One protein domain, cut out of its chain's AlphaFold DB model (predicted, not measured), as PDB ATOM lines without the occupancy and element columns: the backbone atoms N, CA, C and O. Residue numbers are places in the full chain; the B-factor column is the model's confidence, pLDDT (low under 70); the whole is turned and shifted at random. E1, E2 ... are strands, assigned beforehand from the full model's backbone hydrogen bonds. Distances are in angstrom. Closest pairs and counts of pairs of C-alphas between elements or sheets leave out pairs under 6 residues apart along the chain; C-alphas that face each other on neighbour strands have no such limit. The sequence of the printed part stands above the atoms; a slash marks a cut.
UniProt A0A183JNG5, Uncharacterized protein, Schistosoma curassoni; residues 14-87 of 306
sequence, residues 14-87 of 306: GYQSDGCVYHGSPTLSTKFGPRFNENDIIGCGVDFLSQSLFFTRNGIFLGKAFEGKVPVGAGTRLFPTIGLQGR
ATOM      1  N   GLY A  14      21.156 -14.845   7.130       92.00
ATOM      2  CA  GLY A  14      22.103 -13.749   7.320       92.00
ATOM      3  C   GLY A  14      23.545 -14.210   7.425       92.00
ATOM      4  O   GLY A  14      23.820 -15.311   7.894       92.00
ATOM      5  N   TYR A  15      24.454 -13.339   6.999       94.50
ATOM      6  CA  TYR A  15      25.895 -13.443   7.205       94.50
ATOM      7  C   TYR A  15      26.334 -12.248   8.054       94.50
ATOM      8  O   TYR A  15      25.999 -11.110   7.720       94.50
ATOM      9  N   GLN A  16      27.024 -12.503   9.165       92.81
ATOM     10  CA  GLN A  16      27.394 -11.475  10.144       92.81
ATOM     11  C   GLN A  16      28.907 -11.212  10.169       92.81
ATOM     12  O   GLN A  16      29.704 -11.987   9.635       92.81
ATOM     13  N   SER A  17      29.309 -10.097  10.792       92.88
ATOM     14  CA  SER A  17      30.700  -9.606  10.821       92.88
ATOM     15  C   SER A  17      31.689 -10.559  11.499       92.88
ATOM     16  O   SER A  17      32.890 -10.506  11.228       92.88
ATOM     17  N   ASP A  18      31.203 -11.486  12.326       92.38
ATOM     18  CA  ASP A  18      31.982 -12.558  12.949       92.38
ATOM     19  C   ASP A  18      32.414 -13.664  11.952       92.38
ATOM     20  O   ASP A  18      33.268 -14.519  12.254       92.38
ATOM     21  N   GLY A  19      31.895 -13.595  10.726       93.94
ATOM     22  CA  GLY A  19      32.156 -14.520   9.637       93.94
ATOM     23  C   GLY A  19      31.294 -15.783   9.689       93.94
ATOM     24  O   GLY A  19      31.648 -16.782   9.050       93.94
ATOM     25  N   CYS A  20      30.205 -15.774  10.451       94.12
ATOM     26  CA  CYS A  20      29.269 -16.884  10.548       94.12
ATOM     27  C   CYS A  20      27.956 -16.574   9.822       94.12
ATOM     28  O   CYS A  20      27.579 -15.417   9.612       94.12
ATOM     29  N   VAL A  21      27.263 -17.635   9.417       93.62
ATOM     30  CA  VAL A  21      25.917 -17.562   8.846       93.62
ATOM     31  C   VAL A  21      24.876 -18.037   9.856       93.62
ATOM     32  O   VAL A  21      25.134 -18.957  10.635       93.62
ATOM     33  N   TYR A  22      23.706 -17.404   9.817       90.88
ATOM     34  CA  TYR A  22      22.612 -17.564  10.773       90.88
ATOM     35  C   TYR A  22      21.295 -17.810  10.041       90.88
ATOM     36  O   TYR A  22      21.014 -17.174   9.019       90.88
ATOM     37  N   HIS A  23      20.486 -18.717  10.581       86.81
ATOM     38  CA  HIS A  23      19.149 -19.010  10.077       86.81
ATOM     39  C   HIS A  23      18.250 -19.520  11.201       86.81
ATOM     40  O   HIS A  23      18.596 -20.494  11.869       86.81
ATOM     41  N   GLY A  24      17.094 -18.885  11.395       77.94
ATOM     42  CA  GLY A  24      16.081 -19.345  12.347       77.94
ATOM     43  C   GLY A  24      16.455 -19.251  13.821       77.94
ATOM     44  O   GLY A  24      15.672 -19.665  14.669       77.94
ATOM     45  N   SER A  25      17.643 -18.746  14.150       78.75
ATOM     46  CA  SER A  25      18.106 -18.669  15.529       78.75
ATOM     47  C   SER A  25      19.250 -17.667  15.678       78.75
ATOM     48  O   SER A  25      20.181 -17.669  14.869       78.75
ATOM     49  N   PRO A  26      19.234 -16.826  16.728       73.06
ATOM     50  CA  PRO A  26      20.343 -15.929  17.042       73.06
ATOM     51  C   PRO A  26      21.548 -16.650  17.666       73.06
ATOM     52  O   PRO A  26      22.637 -16.084  17.696       73.06
ATOM     53  N   THR A  27      21.382 -17.875  18.177       78.25
ATOM     54  CA  THR A  27      22.445 -18.618  18.878       78.25
ATOM     55  C   THR A  27      23.061 -19.725  18.032       78.25
ATOM     56  O   THR A  27      24.229 -20.062  18.225       78.25
ATOM     57  N   LEU A  28      22.308 -20.279  17.078       84.25
ATOM     58  CA  LEU A  28      22.800 -21.321  16.185       84.25
ATOM     59  C   LEU A  28      23.451 -20.686  14.952       84.25
ATOM     60  O   LEU A  28      22.766 -20.201  14.053       84.25
ATOM     61  N   SER A  29      24.780 -20.714  14.914       90.25
ATOM     62  CA  SER A  29      25.577 -20.179  13.811       90.25
ATOM     63  C   SER A  29      26.462 -21.256  13.191       90.25
ATOM     64  O   SER A  29      26.809 -22.253  13.825       90.25
ATOM     65  N   THR A  30      26.816 -21.080  11.921       92.81
ATOM     66  CA  THR A  30      27.788 -21.938  11.231       92.81
ATOM     67  C   THR A  30      28.927 -21.084  10.707       92.81
ATOM     68  O   THR A  30      28.692 -20.069  10.047       92.81
ATOM     69  N   LYS A  31      30.174 -21.492  10.975       94.88
ATOM     70  CA  LYS A  31      31.336 -20.800  10.420       94.88
ATOM     71  C   LYS A  31      31.328 -20.946   8.900       94.88
ATOM     72  O   LYS A  31      31.236 -22.057   8.390       94.88
ATOM     73  N   PHE A  32      31.406 -19.823   8.194       95.50
ATOM     74  CA  PHE A  32      31.240 -19.795   6.742       95.50
ATOM     75  C   PHE A  32      32.363 -19.029   6.053       95.50
ATOM     76  O   PHE A  32      33.027 -19.557   5.169       95.50
ATOM     77  N   GLY A  33      32.600 -17.790   6.481       95.50
ATOM     78  CA  GLY A  33      33.529 -16.883   5.827       95.50
ATOM     79  C   GLY A  33      34.490 -16.204   6.798       95.50
ATOM     80  O   GLY A  33      34.448 -16.421   8.020       95.50
ATOM     81  N   PRO A  34      35.371 -15.343   6.267       96.31
ATOM     82  CA  PRO A  34      36.217 -14.493   7.092       96.31
ATOM     83  C   PRO A  34      35.371 -13.486   7.883       96.31
ATOM     84  O   PRO A  34      34.206 -13.250   7.575       96.31
ATOM     85  N   ARG A  35      35.958 -12.882   8.915       96.19
ATOM     86  CA  ARG A  35      35.370 -11.694   9.550       96.19
ATOM     87  C   ARG A  35      35.456 -10.504   8.602       96.19
ATOM     88  O   ARG A  35      36.398 -10.446   7.809       96.19
ATOM     89  N   PHE A  36      34.526  -9.566   8.715       95.19
ATOM     90  CA  PHE A  36      34.559  -8.309   7.967       95.19
ATOM     91  C   PHE A  36      34.290  -7.121   8.886       95.19
ATOM     92  O   PHE A  36      33.596  -7.259   9.893       95.19
ATOM     93  N   ASN A  37      34.865  -5.972   8.544       94.12
ATOM     94  CA  ASN A  37      34.840  -4.757   9.355       94.12
ATOM     95  C   ASN A  37      34.632  -3.517   8.469       94.12
ATOM     96  O   ASN A  37      34.181  -3.610   7.329       94.12
ATOM     97  N   GLU A  38      34.935  -2.340   9.012       93.75
ATOM     98  CA  GLU A  38      34.897  -1.075   8.286       93.75
ATOM     99  C   GLU A  38      35.684  -1.144   6.964       93.75
ATOM    100  O   GLU A  38      36.742  -1.768   6.885       93.75
ATOM    101  N   ASN A  39      35.146  -0.486   5.932       94.12
ATOM    102  CA  ASN A  39      35.657  -0.439   4.555       94.12
ATOM    103  C   ASN A  39      35.600  -1.753   3.757       94.12
ATOM    104  O   ASN A  39      35.927  -1.739   2.570       94.12
ATOM    105  N   ASP A  40      35.149  -2.867   4.341       96.31
ATOM    106  CA  ASP A  40      34.870  -4.075   3.565       96.31
ATOM    107  C   ASP A  40      33.582  -3.927   2.742       96.31
ATOM    108  O   ASP A  40      32.544  -3.469   3.224       96.31
ATOM    109  N   ILE A  41      33.629  -4.395   1.497       96.94
ATOM    110  CA  ILE A  41      32.474  -4.465   0.603       96.94
ATOM    111  C   ILE A  41      31.937  -5.889   0.629       96.94
ATOM    112  O   ILE A  41      32.592  -6.816   0.146       96.94
ATOM    113  N   ILE A  42      30.728  -6.061   1.162       97.56
ATOM    114  CA  ILE A  42      30.045  -7.355   1.215       97.56
ATOM    115  C   ILE A  42      28.962  -7.415   0.145       97.56
ATOM    116  O   ILE A  42      28.059  -6.583   0.109       97.56
ATOM    117  N   GLY A  43      29.047  -8.421  -0.723       96.38
ATOM    118  CA  GLY A  43      27.987  -8.748  -1.674       96.38
ATOM    119  C   GLY A  43      27.192  -9.965  -1.213       96.38
ATOM    120  O   GLY A  43      27.754 -10.883  -0.617       96.38
ATOM    121  N   CYS A  44      25.902  -9.986  -1.526       95.31
ATOM    122  CA  CYS A  44      25.003 -11.115  -1.310       95.31
ATOM    123  C   CYS A  44      24.280 -11.413  -2.625       95.31
ATOM    124  O   CYS A  44      23.817 -10.488  -3.294       95.31
ATOM    125  N   GLY A  45      24.189 -12.685  -2.997       93.50
ATOM    126  CA  GLY A  45      23.452 -13.122  -4.174       93.50
ATOM    127  C   GLY A  45      22.607 -14.356  -3.896       93.50
ATOM    128  O   GLY A  45      22.865 -15.114  -2.961       93.50
ATOM    129  N   VAL A  46      21.576 -14.538  -4.718       91.88
ATOM    130  CA  VAL A  46      20.641 -15.664  -4.639       91.88
ATOM    131  C   VAL A  46      20.856 -16.546  -5.862       91.88
ATOM    132  O   VAL A  46      20.759 -16.071  -6.993       91.88
ATOM    133  N   ASP A  47      21.128 -17.829  -5.643       90.38
ATOM    134  CA  ASP A  47      21.079 -18.845  -6.692       90.38
ATOM    135  C   ASP A  47      19.720 -19.550  -6.617       90.38
ATOM    136  O   ASP A  47      19.461 -20.373  -5.734       90.38
ATOM    137  N   PHE A  48      18.839 -19.192  -7.551       89.12
ATOM    138  CA  PHE A  48      17.488 -19.743  -7.641       89.12
ATOM    139  C   PHE A  48      17.472 -21.226  -8.033       89.12
ATOM    140  O   PHE A  48      16.494 -21.913  -7.749       89.12
ATOM    141  N   LEU A  49      18.530 -21.735  -8.671       86.94
ATOM    142  CA  LEU A  49      18.595 -23.131  -9.106       86.94
ATOM    143  C   LEU A  49      19.014 -24.045  -7.958       86.94
ATOM    144  O   LEU A  49      18.368 -25.064  -7.726       86.94
ATOM    145  N   SER A  50      20.079 -23.690  -7.230       88.00
ATOM    146  CA  SER A  50      20.521 -24.464  -6.056       88.00
ATOM    147  C   SER A  50      19.792 -24.094  -4.766       88.00
ATOM    148  O   SER A  50      20.110 -24.644  -3.712       88.00
ATOM    149  N   GLN A  51      18.825 -23.174  -4.833       91.88
ATOM    150  CA  GLN A  51      18.054 -22.714  -3.678       91.88
ATOM    151  C   GLN A  51      18.972 -22.286  -2.527       91.88
ATOM    152  O   GLN A  51      18.842 -22.743  -1.391       91.88
ATOM    153  N   SER A  52      19.963 -21.454  -2.851       92.69
ATOM    154  CA  SER A  52      21.059 -21.093  -1.948       92.69
ATOM    155  C   SER A  52      21.355 -19.599  -1.990       92.69
ATOM    156  O   SER A  52      21.136 -18.950  -3.014       92.69
ATOM    157  N   LEU A  53      21.937 -19.067  -0.918       93.94
ATOM    158  CA  LEU A  53      22.583 -17.757  -0.953       93.94
ATOM    159  C   LEU A  53      24.069 -17.927  -1.237       93.94
ATOM    160  O   LEU A  53      24.641 -18.984  -0.997       93.94
ATOM    161  N   PHE A  54      24.723 -16.882  -1.706       94.69
ATOM    162  CA  PHE A  54      26.175 -16.801  -1.699       94.69
ATOM    163  C   PHE A  54      26.604 -15.411  -1.265       94.69
ATOM    164  O   PHE A  54      25.879 -14.433  -1.458       94.69
ATOM    165  N   PHE A  55      27.799 -15.327  -0.695       96.50
ATOM    166  CA  PHE A  55      28.361 -14.061  -0.251       96.50
ATOM    167  C   PHE A  55      29.697 -13.798  -0.924       96.50
ATOM    168  O   PHE A  55      30.400 -14.712  -1.362       96.50
ATOM    169  N   THR A  56      30.042 -12.522  -1.002       97.12
ATOM    170  CA  THR A  56      31.324 -12.060  -1.521       97.12
ATOM    171  C   THR A  56      31.905 -11.030  -0.573       97.12
ATOM    172  O   THR A  56      31.154 -10.298   0.073       97.12
ATOM    173  N   ARG A  57      33.230 -10.959  -0.497       97.12
ATOM    174  CA  ARG A  57      33.937  -9.906   0.231       97.12
ATOM    175  C   ARG A  57      34.988  -9.309  -0.678       97.12
ATOM    176  O   ARG A  57      35.816 -10.047  -1.206       97.12
ATOM    177  N   ASN A  58      34.948  -7.993  -0.862       96.75
ATOM    178  CA  ASN A  58      35.881  -7.250  -1.711       96.75
ATOM    179  C   ASN A  58      36.040  -7.913  -3.092       96.75
ATOM    180  O   ASN A  58      37.144  -8.092  -3.593       96.75
ATOM    181  N   GLY A  59      34.917  -8.351  -3.677       95.19
ATOM    182  CA  GLY A  59      34.877  -8.980  -5.003       95.19
ATOM    183  C   GLY A  59      35.310 -10.445  -5.049       95.19
ATOM    184  O   GLY A  59      35.304 -11.040  -6.123       95.19
ATOM    185  N   ILE A  60      35.649 -11.054  -3.914       95.38
ATOM    186  CA  ILE A  60      36.023 -12.468  -3.824       95.38
ATOM    187  C   ILE A  60      34.802 -13.288  -3.408       95.38
ATOM    188  O   ILE A  60      34.142 -12.971  -2.419       95.38
ATOM    189  N   PHE A  61      34.509 -14.352  -4.154       95.75
ATOM    190  CA  PHE A  61      33.433 -15.296  -3.852       95.75
ATOM    191  C   PHE A  61      33.774 -16.154  -2.628       95.75
ATOM    192  O   PHE A  61      34.816 -16.805  -2.608       95.75
ATOM    193  N   LEU A  62      32.897 -16.168  -1.619       95.62
ATOM    194  CA  LEU A  62      33.125 -16.877  -0.351       95.62
ATOM    195  C   LEU A  62      32.536 -18.295  -0.322       95.62
ATOM    196  O   LEU A  62      32.858 -19.064   0.577       95.62
ATOM    197  N   GLY A  63      31.678 -18.646  -1.284       93.69
ATOM    198  CA  GLY A  63      30.973 -19.929  -1.325       93.69
ATOM    199  C   GLY A  63      29.451 -19.784  -1.300       93.69
ATOM    200  O   GLY A  63      28.914 -18.682  -1.163       93.69
ATOM    201  N   LYS A  64      28.754 -20.919  -1.427       94.12
ATOM    202  CA  LYS A  64      27.296 -21.003  -1.268       94.12
ATOM    203  C   LYS A  64      26.951 -21.301   0.191       94.12
ATOM    204  O   LYS A  64      27.472 -22.241   0.783       94.12
ATOM    205  N   ALA A  65      26.069 -20.496   0.761       93.69
ATOM    206  CA  ALA A  65      25.454 -20.690   2.060       93.69
ATOM    207  C   ALA A  65      24.017 -21.205   1.889       93.69
ATOM    208  O   ALA A  65      23.337 -20.889   0.911       93.69
ATOM    209  N   PHE A  66      23.530 -21.956   2.877       91.44
ATOM    210  CA  PHE A  66      22.141 -22.435   2.922       91.44
ATOM    211  C   PHE A  66      21.711 -23.228   1.674       91.44
ATOM    212  O   PHE A  66      20.583 -23.087   1.211       91.44
ATOM    213  N   GLU A  67      22.603 -24.046   1.111       91.69
ATOM    214  CA  GLU A  67      22.310 -24.816  -0.101       91.69
ATOM    215  C   GLU A  67      21.104 -25.745   0.081       91.69
ATOM    216  O   GLU A  67      21.024 -26.480   1.066       91.69
ATOM    217  N   GLY A  68      20.135 -25.659  -0.839       90.25
ATOM    218  CA  GLY A  68      18.872 -26.397  -0.769       90.25
ATOM    219  C   GLY A  68      17.881 -25.913   0.298       90.25
ATOM    220  O   GLY A  68      16.861 -26.569   0.496       90.25
ATOM    221  N   LYS A  69      18.164 -24.817   1.017       88.56
ATOM    222  CA  LYS A  69      17.343 -24.346   2.153       88.56
ATOM    223  C   LYS A  69      16.620 -23.028   1.891       88.56
ATOM    224  O   LYS A  69      15.721 -22.676   2.651       88.56
ATOM    225  N   VAL A  70      17.016 -22.272   0.868       89.62
ATOM    226  CA  VAL A  70      16.426 -20.958   0.591       89.62
ATOM    227  C   VAL A  70      15.119 -21.146  -0.181       89.62
ATOM    228  O   VAL A  70      15.141 -21.718  -1.264       89.62
ATOM    229  N   PRO A  71      13.975 -20.644   0.306       86.44
ATOM    230  CA  PRO A  71      12.695 -20.857  -0.355       86.44
ATOM    231  C   PRO A  71      12.572 -19.968  -1.603       86.44
ATOM    232  O   PRO A  71      12.136 -18.818  -1.539       86.44
ATOM    233  N   VAL A  72      12.956 -20.515  -2.756       81.06
ATOM    234  CA  VAL A  72      12.875 -19.877  -4.079       81.06
ATOM    235  C   VAL A  72      11.825 -20.592  -4.938       81.06
ATOM    236  O   VAL A  72      12.131 -21.444  -5.764       81.06
ATOM    237  N   GLY A  73      10.547 -20.285  -4.711       77.50
ATOM    238  CA  GLY A  73       9.423 -20.930  -5.400       77.50
ATOM    239  C   GLY A  73       8.268 -19.974  -5.691       77.50
ATOM    240  O   GLY A  73       8.252 -18.835  -5.224       77.50
ATOM    241  N   ALA A  74       7.289 -20.441  -6.473       70.44
ATOM    242  CA  ALA A  74       6.105 -19.659  -6.820       70.44
ATOM    243  C   ALA A  74       5.316 -19.288  -5.550       70.44
ATOM    244  O   ALA A  74       4.780 -20.157  -4.870       70.44
ATOM    245  N   GLY A  75       5.271 -17.991  -5.233       76.00
ATOM    246  CA  GLY A  75       4.563 -17.446  -4.069       76.00
ATOM    247  C   GLY A  75       5.465 -16.927  -2.947       76.00
ATOM    248  O   GLY A  75       4.998 -16.130  -2.135       76.00
ATOM    249  N   THR A  76       6.756 -17.274  -2.933       80.75
ATOM    250  CA  THR A  76       7.698 -16.784  -1.914       80.75
ATOM    251  C   THR A  76       8.549 -15.645  -2.462       80.75
ATOM    252  O   THR A  76       9.096 -15.731  -3.562       80.75
ATOM    253  N   ARG A  77       8.673 -14.558  -1.692       84.88
ATOM    254  CA  ARG A  77       9.525 -13.410  -2.025       84.88
ATOM    255  C   ARG A  77      10.615 -13.257  -0.976       84.88
ATOM    256  O   ARG A  77      10.329 -13.250   0.216       84.88
ATOM    257  N   LEU A  78      11.849 -13.106  -1.441       87.88
ATOM    258  CA  LEU A  78      12.984 -12.733  -0.604       87.88
ATOM    259  C   LEU A  78      13.174 -11.218  -0.677       87.88
ATOM    260  O   LEU A  78      13.061 -10.632  -1.755       87.88
ATOM    261  N   PHE A  79      13.487 -10.605   0.462       90.00
ATOM    262  CA  PHE A  79      13.755  -9.173   0.563       90.00
ATOM    263  C   PHE A  79      15.177  -8.947   1.088       90.00
ATOM    264  O   PHE A  79      15.555  -9.561   2.092       90.00
ATOM    265  N   PRO A  80      15.976  -8.075   0.446       91.69
ATOM    266  CA  PRO A  80      17.289  -7.726   0.969       91.69
ATOM    267  C   PRO A  80      17.127  -7.033   2.324       91.69
ATOM    268  O   PRO A  80      16.362  -6.082   2.454       91.69
ATOM    269  N   THR A  81      17.846  -7.519   3.333       91.50
ATOM    270  CA  THR A  81      17.759  -7.016   4.711       91.50
ATOM    271  C   THR A  81      19.158  -6.740   5.243       91.50
ATOM    272  O   THR A  81      20.066  -7.543   5.037       91.50
ATOM    273  N   ILE A  82      19.327  -5.615   5.941       91.75
ATOM    274  CA  ILE A  82      20.571  -5.240   6.620       91.75
ATOM    275  C   ILE A  82      20.245  -5.015   8.094       91.75
ATOM    276  O   ILE A  82      19.404  -4.179   8.419       91.75
ATOM    277  N   GLY A  83      20.909  -5.760   8.976       89.00
ATOM    278  CA  GLY A  83      20.869  -5.532  10.419       89.00
ATOM    279  C   GLY A  83      22.111  -4.768  10.867       89.00
ATOM    280  O   GLY A  83      23.224  -5.161  10.528       89.00
ATOM    281  N   LEU A  84      21.929  -3.689  11.631       89.31
ATOM    282  CA  LEU A  84      23.025  -2.918  12.221       89.31
ATOM    283  C   LEU A  84      22.976  -3.048  13.740       89.31
ATOM    284  O   LEU A  84      21.922  -2.867  14.348       89.31
ATOM    285  N   GLN A  85      24.125  -3.320  14.351       85.62
ATOM    286  CA  GLN A  85      24.274  -3.385  15.801       85.62
ATOM    287  C   GLN A  85      25.501  -2.571  16.223       85.62
ATOM    288  O   GLN A  85      26.592  -2.775  15.705       85.62
ATOM    289  N   GLY A  86      25.316  -1.652  17.175       82.19
ATOM    290  CA  GLY A  86      26.376  -0.775  17.691       82.19
ATOM    291  C   GLY A  86      26.180   0.705  17.340       82.19
ATOM    292  O   GLY A  86      25.480   1.058  16.392       82.19
ATOM    293  N   ARG A  87      26.779   1.596  18.139       88.44
ATOM    294  CA  ARG A  87      26.715   3.052  17.916       88.44
ATOM    295  C   ARG A  87      27.687   3.468  16.811       88.44
ATOM    296  O   ARG A  87      28.823   3.016  16.795       88.44
TER     297      ARG A  87
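AT A GLANCE: This is residues 14 to 87 of the 306 residues of an uncharacterized protein of Schistosoma curassoni (UniProt A0A183JNG5). There is little regular structure: a twisted three-strand sheet, E3 E4 E5, has a small hairpin, E1 and E2, over one face. The unnamed residues 66 to 87 loop out beyond one end of the sheet and return past its E3 side. The 74 printed residues are compact, radius of gyration of the C-alphas 12.7 A, spanning 38 by 27 by 20 A; five named strands, E1 to E5 in chain order, hold 25 residues, all strand, both sheets antiparallel.

IN THESE COORDINATES: E3, residues 42 to 47, spans 16.6 A; E4, 52 to 57, 17.2 A; E5, 60 to 65, 14.6 A, ending at C-alpha 65 (25.454, -20.690, 2.060). E1, 20 to 23, begins at C-alpha 20 (29.269, -16.884, 10.548); E2 is 29 to 31.

HOW THE PARTS SIT: E3, E4 and E5 form a meander, each strand the antiparallel neighbour of the one before; N 45 and O 54 are 2.9 A apart, N 62 and O 55 2.9 A. In the hairpin E1 and E2, N 21 and O 30 are 2.9 A apart. The closest C-alphas of E1 and E5, Val 21 and Ala 65, are 7.5 A apart.

THE WHOLE: The printed part has no cut, no long link between named strands, and no printed residue under 70.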